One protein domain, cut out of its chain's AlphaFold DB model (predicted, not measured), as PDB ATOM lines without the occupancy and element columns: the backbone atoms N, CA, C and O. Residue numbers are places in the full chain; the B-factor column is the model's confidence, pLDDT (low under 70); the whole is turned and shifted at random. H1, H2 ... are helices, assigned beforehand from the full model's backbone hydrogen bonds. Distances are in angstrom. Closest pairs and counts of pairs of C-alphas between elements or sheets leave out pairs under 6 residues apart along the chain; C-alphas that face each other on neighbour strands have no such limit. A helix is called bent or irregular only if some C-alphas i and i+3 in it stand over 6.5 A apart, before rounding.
ATOM      1  N   PHE A  37      28.488  43.115 133.018       49.66
ATOM      2  CA  PHE A  37      29.804  43.698 133.302       49.66
ATOM      3  C   PHE A  37      30.462  44.293 132.049       49.66
ATOM      4  O   PHE A  37      31.060  45.371 132.138       49.66
ATOM      5  N   GLN A  38      30.324  43.654 130.885       48.72
ATOM      6  CA  GLN A  38      30.779  44.191 129.603       48.72
ATOM      7  C   GLN A  38      29.992  45.445 129.217       48.72
ATOM      8  O   GLN A  38      30.604  46.444 128.847       48.72
ATOM      9  N   SER A  39      28.670  45.445 129.396       43.28
ATOM     10  CA  SER A  39      27.793  46.604 129.207       43.28
ATOM     11  C   SER A  39      28.200  47.760 130.122       43.28
ATOM     12  O   SER A  39      28.466  48.857 129.633       43.28
ATOM     13  N   LYS A  40      28.413  47.527 131.427       48.56
ATOM     14  CA  LYS A  40      28.931  48.560 132.346       48.56
ATOM     15  C   LYS A  40      30.324  49.067 131.962       48.56
ATOM     16  O   LYS A  40      30.575  50.268 132.073       48.56
ATOM     17  N   ARG A  41      31.232  48.199 131.493       52.59
ATOM     18  CA  ARG A  41      32.550  48.612 130.963       52.59
ATOM     19  C   ARG A  41      32.407  49.460 129.702       52.59
ATOM     20  O   ARG A  41      33.089  50.474 129.583       52.59
ATOM     21  N   LYS A  42      31.512  49.080 128.789       47.03
ATOM     22  CA  LYS A  42      31.240  49.787 127.533       47.03
ATOM     23  C   LYS A  42      30.596  51.150 127.807       47.03
ATOM     24  O   LYS A  42      31.081  52.143 127.282       47.03
ATOM     25  N   ILE A  43      29.627  51.229 128.722       57.69
ATOM     26  CA  ILE A  43      29.001  52.479 129.189       57.69
ATOM     27  C   ILE A  43      30.038  53.397 129.857       57.69
ATOM     28  O   ILE A  43      30.101  54.579 129.524       57.69
ATOM     29  N   LYS A  44      30.915  52.872 130.730       56.72
ATOM     30  CA  LYS A  44      32.017  53.657 131.324       56.72
ATOM     31  C   LYS A  44      33.018  54.159 130.276       56.72
ATOM     32  O   LYS A  44      33.466  55.298 130.375       56.72
ATOM     33  N   LYS A  45      33.355  53.349 129.267       57.06
ATOM     34  CA  LYS A  45      34.292  53.723 128.192       57.06
ATOM     35  C   LYS A  45      33.695  54.771 127.240       57.06
ATOM     36  O   LYS A  45      34.382  55.725 126.887       57.06
ATOM     37  N   VAL A  46      32.416  54.636 126.881       57.84
ATOM     38  CA  VAL A  46      31.673  55.607 126.052       57.84
ATOM     39  C   VAL A  46      31.503  56.940 126.785       57.84
ATOM     40  O   VAL A  46      31.719  57.994 126.195       57.84
ATOM     41  N   ALA A  47      31.192  56.908 128.083       58.12
ATOM     42  CA  ALA A  47      31.124  58.116 128.899       58.12
ATOM     43  C   ALA A  47      32.496  58.812 129.014       58.12
ATOM     44  O   ALA A  47      32.564  60.028 128.844       58.12
ATOM     45  N   CYS A  48      33.586  58.054 129.207       62.44
ATOM     46  CA  CYS A  48      34.945  58.606 129.294       62.44
ATOM     47  C   CYS A  48      35.317  59.384 128.027       62.44
ATOM     48  O   CYS A  48      35.741  60.539 128.090       62.44
ATOM     49  N   MET A  49      35.055  58.794 126.859       76.25
ATOM     50  CA  MET A  49      35.297  59.451 125.576       76.25
ATOM     51  C   MET A  49      34.432  60.711 125.404       76.25
ATOM     52  O   MET A  49      34.912  61.712 124.875       76.25
ATOM     53  N   ARG A  50      33.195  60.710 125.923       85.69
ATOM     54  CA  ARG A  50      32.301  61.877 125.895       85.69
ATOM     55  C   ARG A  50      32.883  63.080 126.637       85.69
ATOM     56  O   ARG A  50      32.823  64.177 126.097       85.69
ATOM     57  N   GLN A  51      33.447  62.911 127.837       88.19
ATOM     58  CA  GLN A  51      33.978  64.050 128.608       88.19
ATOM     59  C   GLN A  51      35.227  64.668 127.961       88.19
ATOM     60  O   GLN A  51      35.336  65.892 127.895       88.19
ATOM     61  N   PHE A  52      36.135  63.849 127.414       84.94
ATOM     62  CA  PHE A  52      37.274  64.362 126.643       84.94
ATOM     63  C   PHE A  52      36.807  65.117 125.394       84.94
ATOM     64  O   PHE A  52      37.229  66.252 125.172       84.94
ATOM     65  N   ILE A  53      35.884  64.530 124.620       87.19
ATOM     66  CA  ILE A  53      35.291  65.187 123.446       87.19
ATOM     67  C   ILE A  53      34.602  66.495 123.846       87.19
ATOM     68  O   ILE A  53      34.732  67.479 123.128       87.19
ATOM     69  N   ALA A  54      33.920  66.539 124.993       90.50
ATOM     70  CA  ALA A  54      33.230  67.732 125.472       90.50
ATOM     71  C   ALA A  54      34.176  68.917 125.683       90.50
ATOM     72  O   ALA A  54      33.837  70.029 125.281       90.50
ATOM     73  N   ILE A  55      35.365  68.684 126.254       88.94
ATOM     74  CA  ILE A  55      36.389  69.728 126.402       88.94
ATOM     75  C   ILE A  55      36.774  70.252 125.016       88.94
ATOM     76  O   ILE A  55      36.596  71.435 124.736       88.94
ATOM     77  N   PHE A  56      37.234  69.383 124.112       87.00
ATOM     78  CA  PHE A  56      37.663  69.824 122.782       87.00
ATOM     79  C   PHE A  56      36.537  70.517 122.002       87.00
ATOM     80  O   PHE A  56      36.755  71.593 121.449       87.00
ATOM     81  N   ALA A  57      35.327  69.958 122.005       88.62
ATOM     82  CA  ALA A  57      34.171  70.516 121.311       88.62
ATOM     83  C   ALA A  57      33.789  71.904 121.848       88.62
ATOM     84  O   ALA A  57      33.576  72.822 121.057       88.62
ATOM     85  N   ALA A  58      33.755  72.089 123.173       88.94
ATOM     86  CA  ALA A  58      33.422  73.377 123.778       88.94
ATOM     87  C   ALA A  58      34.434  74.471 123.394       88.94
ATOM     88  O   ALA A  58      34.044  75.578 123.025       88.94
ATOM     89  N   PHE A  59      35.734  74.162 123.402       84.88
ATOM     90  CA  PHE A  59      36.770  75.139 123.046       84.88
ATOM     91  C   PHE A  59      36.898  75.380 121.540       84.88
ATOM     92  O   PHE A  59      37.179  76.505 121.130       84.88
ATOM     93  N   LEU A  60      36.631  74.380 120.697       84.75
ATOM     94  CA  LEU A  60      36.530  74.576 119.245       84.75
ATOM     95  C   LEU A  60      35.308  75.421 118.854       84.75
ATOM     96  O   LEU A  60      35.314  76.070 117.808       84.75
ATOM     97  N   LEU A  61      34.287  75.471 119.711       85.44
ATOM     98  CA  LEU A  61      33.125  76.337 119.540       85.44
ATOM     99  C   LEU A  61      33.425  77.803 119.917       85.44
ATOM    100  O   LEU A  61      32.747  78.706 119.425       85.44
ATOM    101  N   MET A  62      34.477  78.093 120.699       83.31
ATOM    102  CA  MET A  62      34.828  79.472 121.082       83.31
ATOM    103  C   MET A  62      35.089  80.404 119.886       83.31
ATOM    104  O   MET A  62      34.483  81.476 119.856       83.31
ATOM    105  N   PRO A  63      35.915  80.055 118.876       79.75
ATOM    106  CA  PRO A  63      36.082  80.891 117.684       79.75
ATOM    107  C   PRO A  63      34.763  81.183 116.956       79.75
ATOM    108  O   PRO A  63      34.574  82.289 116.444       79.75
ATOM    109  N   VAL A  64      33.841  80.214 116.940       83.75
ATOM    110  CA  VAL A  64      32.501  80.372 116.358       83.75
ATOM    111  C   VAL A  64      31.684  81.364 117.179       83.75
ATOM    112  O   VAL A  64      31.104  82.275 116.602       83.75
ATOM    113  N   LEU A  65      31.701  81.272 118.510       83.75
ATOM    114  CA  LEU A  65      31.030  82.233 119.393       83.75
ATOM    115  C   LEU A  65      31.607  83.650 119.261       83.75
ATOM    116  O   LEU A  65      30.853  84.619 119.169       83.75
ATOM    117  N   ILE A  66      32.936  83.780 119.197       79.44
ATOM    118  CA  ILE A  66      33.629  85.070 119.052       79.44
ATOM    119  C   ILE A  66      33.220  85.764 117.746       79.44
ATOM    120  O   ILE A  66      33.061  86.985 117.735       79.44
ATOM    121  N   LYS A  67      33.030  85.006 116.657       77.06
ATOM    122  CA  LYS A  67      32.571  85.537 115.362       77.06
ATOM    123  C   LYS A  67      31.051  85.686 115.268       77.06
ATOM    124  O   LYS A  67      30.586  86.647 114.666       77.06
ATOM    125  N   GLY A  68      30.289  84.770 115.859       74.00
ATOM    126  CA  GLY A  68      28.834  84.673 115.741       74.00
ATOM    127  C   GLY A  68      28.065  85.651 116.627       74.00
ATOM    128  O   GLY A  68      27.108  86.267 116.170       74.00
ATOM    129  N   ILE A  69      28.500  85.877 117.870       77.69
ATOM    130  CA  ILE A  69      27.824  86.827 118.771       77.69
ATOM    131  C   ILE A  69      27.806  88.265 118.206       77.69
ATOM    132  O   ILE A  69      26.754  88.902 118.294       77.69
ATOM    133  N   PRO A  70      28.884  88.798 117.588       75.88
ATOM    134  CA  PRO A  70      28.826  90.083 116.892       75.88
ATOM    135  C   PRO A  70      27.783  90.151 115.776       75.88
ATOM    136  O   PRO A  70      27.204  91.215 115.579       75.88
ATOM    137  N   LEU A  71      27.530  89.046 115.065       73.69
ATOM    138  CA  LEU A  71      26.539  89.006 113.982       73.69
ATOM    139  C   LEU A  71      25.114  89.167 114.526       73.69
ATOM    140  O   LEU A  71      24.298  89.845 113.912       73.69
ATOM    141  N   VAL A  72      24.839  88.602 115.704       71.81
ATOM    142  CA  VAL A  72      23.516  88.658 116.348       71.81
ATOM    143  C   VAL A  72      23.323  89.950 117.146       71.81
ATOM    144  O   VAL A  72      22.278  90.587 117.077       71.81
ATOM    145  N   THR A  73      24.333  90.365 117.908       75.56
ATOM    146  CA  THR A  73      24.214  91.479 118.871       75.56
ATOM    147  C   THR A  73      24.678  92.826 118.319       75.56
ATOM    148  O   THR A  73      24.547  93.844 119.001       75.56
ATOM    149  N   LYS A  74      25.273  92.849 117.116       68.50
ATOM    150  CA  LYS A  74      25.965  94.008 116.514       68.50
ATOM    151  C   LYS A  74      27.085  94.597 117.393       68.50
ATOM    152  O   LYS A  74      27.603  95.673 117.101       68.50
ATOM    153  N   LYS A  75      27.488  93.903 118.464       67.25
ATOM    154  CA  LYS A  75      28.544  94.304 119.403       67.25
ATOM    155  C   LYS A  75      29.557  93.175 119.545       67.25
ATOM    156  O   LYS A  75      29.195  92.006 119.625       67.25
ATOM    157  N   LYS A  76      30.847  93.509 119.605       62.69
ATOM    158  CA  LYS A  76      31.877  92.502 119.886       62.69
ATOM    159  C   LYS A  76      31.719  92.028 121.335       62.69
ATOM    160  O   LYS A  76      31.817  92.874 122.228       62.69
ATOM    161  N   PRO A  77      31.463  90.732 121.597       66.50
ATOM    162  CA  PRO A  77      31.386  90.248 122.963       66.50
ATOM    163  C   PRO A  77      32.758  90.397 123.621       66.50
ATOM    164  O   PRO A  77      33.793  90.160 122.995       66.50
ATOM    165  N   GLY A  78      32.775  90.768 124.900       76.25
ATOM    166  CA  GLY A  78      33.967  90.549 125.713       76.25
ATOM    167  C   GLY A  78      34.256  89.048 125.840       76.25
ATOM    168  O   GLY A  78      33.372  88.215 125.638       76.25
ATOM    169  N   PHE A  79      35.478  88.688 126.230       81.69
ATOM    170  CA  PHE A  79      35.843  87.282 126.447       81.69
ATOM    171  C   PHE A  79      35.025  86.606 127.560       81.69
ATOM    172  O   PHE A  79      34.784  85.406 127.494       81.69
ATOM    173  N   GLY A  80      34.555  87.367 128.555       86.88
ATOM    174  CA  GLY A  80      33.775  86.843 129.680       86.88
ATOM    175  C   GLY A  80      32.505  86.084 129.278       86.88
ATOM    176  O   GLY A  80      32.416  84.893 129.568       86.88
ATOM    177  N   PRO A  81      31.548  86.711 128.569       88.44
ATOM    178  CA  PRO A  81      30.361  86.017 128.066       88.44
ATOM    179  C   PRO A  81      30.676  84.782 127.215       88.44
ATOM    180  O   PRO A  81      30.026  83.754 127.373       88.44
ATOM    181  N   VAL A  82      31.700  84.852 126.354       90.25
ATOM    182  CA  VAL A  82      32.119  83.711 125.521       90.25
ATOM    183  C   VAL A  82      32.561  82.538 126.396       90.25
ATOM    184  O   VAL A  82      32.128  81.411 126.169       90.25
ATOM    185  N   LEU A  83      33.384  82.791 127.417       91.69
ATOM    186  CA  LEU A  83      33.857  81.763 128.348       91.69
ATOM    187  C   LEU A  83      32.718  81.174 129.189       91.69
ATOM    188  O   LEU A  83      32.685  79.967 129.403       91.69
ATOM    189  N   LEU A  84      31.755  81.994 129.617       93.50
ATOM    190  CA  LEU A  84      30.577  81.511 130.346       93.50
ATOM    191  C   LEU A  84      29.726  80.570 129.489       93.50
ATOM    192  O   LEU A  84      29.410  79.468 129.932       93.50
ATOM    193  N   ILE A  85      29.417  80.962 128.248       92.81
ATOM    194  CA  ILE A  85      28.686  80.109 127.297       92.81
ATOM    195  C   ILE A  85      29.479  78.826 127.024       92.81
ATOM    196  O   ILE A  85      28.909  77.741 127.027       92.81
ATOM    197  N   THR A  86      30.801  78.930 126.874       92.00
ATOM    198  CA  THR A  86      31.689  77.770 126.696       92.00
ATOM    199  C   THR A  86      31.613  76.807 127.878       92.00
ATOM    200  O   THR A  86      31.513  75.601 127.668       92.00
ATOM    201  N   GLY A  87      31.594  77.313 129.115       94.25
ATOM    202  CA  GLY A  87      31.391  76.502 130.317       94.25
ATOM    203  C   GLY A  87      30.026  75.808 130.343       94.25
ATOM    204  O   GLY A  87      29.942  74.622 130.653       94.25
ATOM    205  N   VAL A  88      28.956  76.502 129.937       95.19
ATOM    206  CA  VAL A  88      27.619  75.895 129.810       95.19
ATOM    207  C   VAL A  88      27.624  74.785 128.756       95.19
ATOM    208  O   VAL A  88      27.169  73.677 129.035       95.19
ATOM    209  N   CYS A  89      28.192  75.035 127.573       94.00
ATOM    210  CA  CYS A  89      28.342  74.021 126.531       94.00
ATOM    211  C   CYS A  89      29.163  72.823 127.023       94.00
ATOM    212  O   CYS A  89      28.756  71.686 126.804       94.00
ATOM    213  N   LEU A  90      30.271  73.063 127.730       94.25
ATOM    214  CA  LEU A  90      31.085  72.009 128.333       94.25
ATOM    215  C   LEU A  90      30.252  71.145 129.284       94.25
ATOM    216  O   LEU A  90      30.256  69.925 129.144       94.25
ATOM    217  N   ALA A  91      29.512  71.759 130.212       95.00
ATOM    218  CA  ALA A  91      28.683  71.034 131.170       95.00
ATOM    219  C   ALA A  91      27.612  70.172 130.478       95.00
ATOM    220  O   ALA A  91      27.440  69.003 130.830       95.00
ATOM    221  N   LEU A  92      26.949  70.722 129.454       93.94
ATOM    222  CA  LEU A  92      25.919  70.021 128.686       93.94
ATOM    223  C   LEU A  92      26.496  68.853 127.873       93.94
ATOM    224  O   LEU A  92      25.999  67.734 127.975       93.94
ATOM    225  N   ILE A  93      27.567  69.080 127.105       93.62
ATOM    226  CA  ILE A  93      28.172  68.052 126.239       93.62
ATOM    227  C   ILE A  93      28.829  66.950 127.086       93.62
ATOM    228  O   ILE A  93      28.729  65.766 126.759       93.62
ATOM    229  N   ALA A  94      29.456  67.310 128.212       92.12
ATOM    230  CA  ALA A  94      30.019  66.341 129.153       92.12
ATOM    231  C   ALA A  94      28.930  65.517 129.866       92.12
ATOM    232  O   ALA A  94      29.220  64.435 130.395       92.12
ATOM    233  N   GLY A  95      27.679  65.990 129.845       91.56
ATOM    234  CA  GLY A  95      26.544  65.410 130.552       91.56
ATOM    235  C   GLY A  95      26.721  65.485 132.063       91.56
ATOM    236  O   GLY A  95      26.481  64.492 132.752       91.56
ATOM    237  N   LEU A  96      27.205  66.630 132.553       92.25
ATOM    238  CA  LEU A  96      27.264  66.920 133.979       92.25
ATOM    239  C   LEU A  96      25.849  67.197 134.514       92.25
ATOM    240  O   LEU A  96      25.073  67.890 133.852       92.25
ATOM    241  N   PRO A  97      25.509  66.705 135.718       93.50
ATOM    242  CA  PRO A  97      24.265  67.069 136.384       93.50
ATOM    243  C   PRO A  97      24.132  68.590 136.564       93.50
ATOM    244  O   PRO A  97      25.109  69.277 136.881       93.50
ATOM    245  N   ALA A  98      22.920  69.126 136.386       93.94
ATOM    246  CA  ALA A  98      22.667  70.568 136.461       93.94
ATOM    247  C   ALA A  98      23.034  71.162 137.832       93.94
ATOM    248  O   ALA A  98      23.547  72.277 137.910       93.94
ATOM    249  N   ASP A  99      22.845  70.399 138.909       95.19
ATOM    250  CA  ASP A  99      23.245  70.779 140.264       95.19
ATOM    251  C   ASP A  99      24.771  70.887 140.405       95.19
ATOM    252  O   ASP A  99      25.268  71.796 141.068       95.19
ATOM    253  N   THR A 100      25.529  70.017 139.731       94.25
ATOM    254  CA  THR A 100      26.999  70.072 139.710       94.25
ATOM    255  C   THR A 100      27.491  71.294 138.942       94.25
ATOM    256  O   THR A 100      28.388  72.001 139.414       94.25
ATOM    257  N   ALA A 101      26.870  71.606 137.802       94.81
ATOM    258  CA  ALA A 101      27.173  72.822 137.052       94.81
ATOM    259  C   ALA A 101      26.834  74.087 137.860       94.81
ATOM    260  O   ALA A 101      27.653  75.002 137.949       94.81
ATOM    261  N   LEU A 102      25.673  74.117 138.524       96.25
ATOM    262  CA  LEU A 102      25.267  75.243 139.363       96.25
ATOM    263  C   LEU A 102      26.213  75.434 140.554       96.25
ATOM    264  O   LEU A 102      26.664  76.553 140.782       96.25
ATOM    265  N   ARG A 103      26.582  74.360 141.268       96.44
ATOM    266  CA  ARG A 103      27.581  74.420 142.353       96.44
ATOM    267  C   ARG A 103      28.949  74.886 141.853       96.44
ATOM    268  O   ARG A 103      29.614  75.678 142.520       96.44
ATOM    269  N   SER A 104      29.359  74.454 140.661       95.88
ATOM    270  CA  SER A 104      30.612  74.903 140.034       95.88
ATOM    271  C   SER A 104      30.607  76.409 139.749       95.88
ATOM    272  O   SER A 104      31.640  77.057 139.888       95.88
ATOM    273  N   PHE A 105      29.449  76.980 139.405       97.00
ATOM    274  CA  PHE A 105      29.292  78.420 139.200       97.00
ATOM    275  C   PHE A 105      29.182  79.202 140.519       97.00
ATOM    276  O   PHE A 105      29.877  80.197 140.713       97.00
ATOM    277  N   THR A 106      28.338  78.762 141.456       96.75
ATOM    278  CA  THR A 106      28.104  79.488 142.716       96.75
ATOM    279  C   THR A 106      29.320  79.468 143.639       96.75
ATOM    280  O   THR A 106      29.587  80.465 144.313       96.75
ATOM    281  N   SER A 107      30.118  78.393 143.611       95.25
ATOM    282  CA  SER A 107      31.364  78.276 144.386       95.25
ATOM    283  C   SER A 107      32.390  79.373 144.091       95.25
ATOM    284  O   SER A 107      33.206  79.685 144.958       95.25
ATOM    285  N   ILE A 108      32.325  80.018 142.922       95.50
ATOM    286  CA  ILE A 108      33.184  81.158 142.560       95.50
ATOM    287  C   ILE A 108      32.982  82.323 143.537       95.50
ATOM    288  O   ILE A 108      33.942  82.998 143.907       95.50
ATOM    289  N   PHE A 109      31.738  82.535 143.975       96.38
ATOM    290  CA  PHE A 109      31.343  83.647 144.839       96.38
ATOM    291  C   PHE A 109      31.372  83.292 146.328       96.38
ATOM    292  O   PHE A 109      31.432  84.190 147.163       96.38
ATOM    293  N   THR A 110      31.344  82.004 146.674       95.44
ATOM    294  CA  THR A 110      31.347  81.546 148.072       95.44
ATOM    295  C   THR A 110      32.726  81.094 148.555       95.44
ATOM    296  O   THR A 110      33.003  81.130 149.753       95.44
ATOM    297  N   THR A 111      33.639  80.728 147.650       94.50
ATOM    298  CA  THR A 111      35.002  80.320 148.016       94.50
ATOM    299  C   THR A 111      35.862  81.545 148.320       94.50
ATOM    300  O   THR A 111      36.324  82.240 147.413       94.50
ATOM    301  N   PHE A 322      35.099  95.555 134.205       88.81
ATOM    302  CA  PHE A 322      34.048  94.531 134.156       88.81
ATOM    303  C   PHE A 322      34.364  93.428 133.139       88.81
ATOM    304  O   PHE A 322      34.065  92.263 133.377       88.81
ATOM    305  N   SER A 323      35.042  93.762 132.034       85.25
ATOM    306  CA  SER A 323      35.495  92.758 131.065       85.25
ATOM    307  C   SER A 323      36.451  91.748 131.700       85.25
ATOM    308  O   SER A 323      36.340  90.553 131.429       85.25
ATOM    309  N   THR A 324      37.379  92.209 132.544       87.69
ATOM    310  CA  THR A 324      38.295  91.328 133.279       87.69
ATOM    311  C   THR A 324      37.525  90.509 134.308       87.69
ATOM    312  O   THR A 324      37.733  89.305 134.382       87.69
ATOM    313  N   LEU A 325      36.591  91.124 135.043       91.75
ATOM    314  CA  LEU A 325      35.759  90.425 136.024       91.75
ATOM    315  C   LEU A 325      34.994  89.250 135.395       91.75
ATOM    316  O   LEU A 325      35.127  88.119 135.854       91.75
ATOM    317  N   PHE A 326      34.248  89.488 134.313       91.62
ATOM    318  CA  PHE A 326      33.501  88.424 133.633       91.62
ATOM    319  C   PHE A 326      34.418  87.366 133.012       91.62
ATOM    320  O   PHE A 326      34.062  86.190 133.000       91.62
ATOM    321  N   MET A 327      35.597  87.756 132.511       90.81
ATOM    322  CA  MET A 327      36.606  86.803 132.036       90.81
ATOM    323  C   MET A 327      37.068  85.881 133.167       90.81
ATOM    324  O   MET A 327      37.089  84.670 132.974       90.81
ATOM    325  N   LEU A 328      37.383  86.427 134.346       92.12
ATOM    326  CA  LEU A 328      37.784  85.629 135.506       92.12
ATOM    327  C   LEU A 328      36.673  84.671 135.932       92.12
ATOM    328  O   LEU A 328      36.943  83.486 136.084       92.12
ATOM    329  N   ILE A 329      35.429  85.150 136.057       95.12
ATOM    330  CA  ILE A 329      34.282  84.294 136.401       95.12
ATOM    331  C   ILE A 329      34.150  83.152 135.382       95.12
ATOM    332  O   ILE A 329      33.998  82.001 135.776       95.12
ATOM    333  N   GLY A 330      34.268  83.441 134.082       94.00
ATOM    334  CA  GLY A 330      34.225  82.420 133.034       94.00
ATOM    335  C   GLY A 330      35.336  81.373 133.154       94.00
ATOM    336  O   GLY A 330      35.058  80.179 133.055       94.00
ATOM    337  N   VAL A 331      36.581  81.792 133.412       93.12
ATOM    338  CA  VAL A 331      37.696  80.843 133.584       93.12
ATOM    339  C   VAL A 331      37.545  80.012 134.856       93.12
ATOM    340  O   VAL A 331      37.706  78.797 134.793       93.12
TER     341      VAL A 331
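What this domain is: This is residues 37 to 111 and 322 to 331 of the 464 residues of an uncharacterized protein of Oscillospiraceae bacterium (UniProt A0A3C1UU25). A long bent helix, H1, has H2 folded back beside residues 50 to 59 of its arm H1a; H4 packs on H2, and residues 37 to 46 stick out. The 85 printed residues hold four named helices, H1 to H4 in order, and no named strand: all helix. The whole is loose, radius of gyration of the C-alphas 15.6 A, spanning 52 by 33 by 15 A.

Where its parts are: Find C-alpha 37 at (29.804, 43.698, 133.302), where H1, residues 37 to 73, begins. By its hydrogen bonds it was assigned as one helix, but it is bent: C-alphas 60 and 63 are 6.5 A apart. Its arms are H1a, residues 37 to 60, 34.6 A, and H1b, residues 63 to 73, 15.9 A. H2 is residues 79 to 94, 21.9 A; H3, residues 98 to 110, 18.2 A; H4, residues 322 to 331, 14.2 A, ending at (37.696, 80.843, 133.584).

How they stand to each other: H1a touches H2 with residues 50 to 59 alone, closest C-alphas Gln 51 and Ala 94, 4.6 A, at a shallow tilt of 15 degrees, opposite ways. H2 touches H4, closest C-alphas Gly 80 and Met 327, 3.7 A. H3 is close to but not clearly touching H2, closest C-alphas Ala 91 and Ala 101, 6.3 A. Every O i to N i+4 pair is within hydrogen-bond range in H1a, H2 and H4; H1b has 5 of 7, H3 7 of 9.

The domain as a whole: Residues 112 to 321 are not printed; C-alphas 111 and 322 are 19.9 A apart. The pLDDT is under 70 at residues 37 to 48 and 74 to 77.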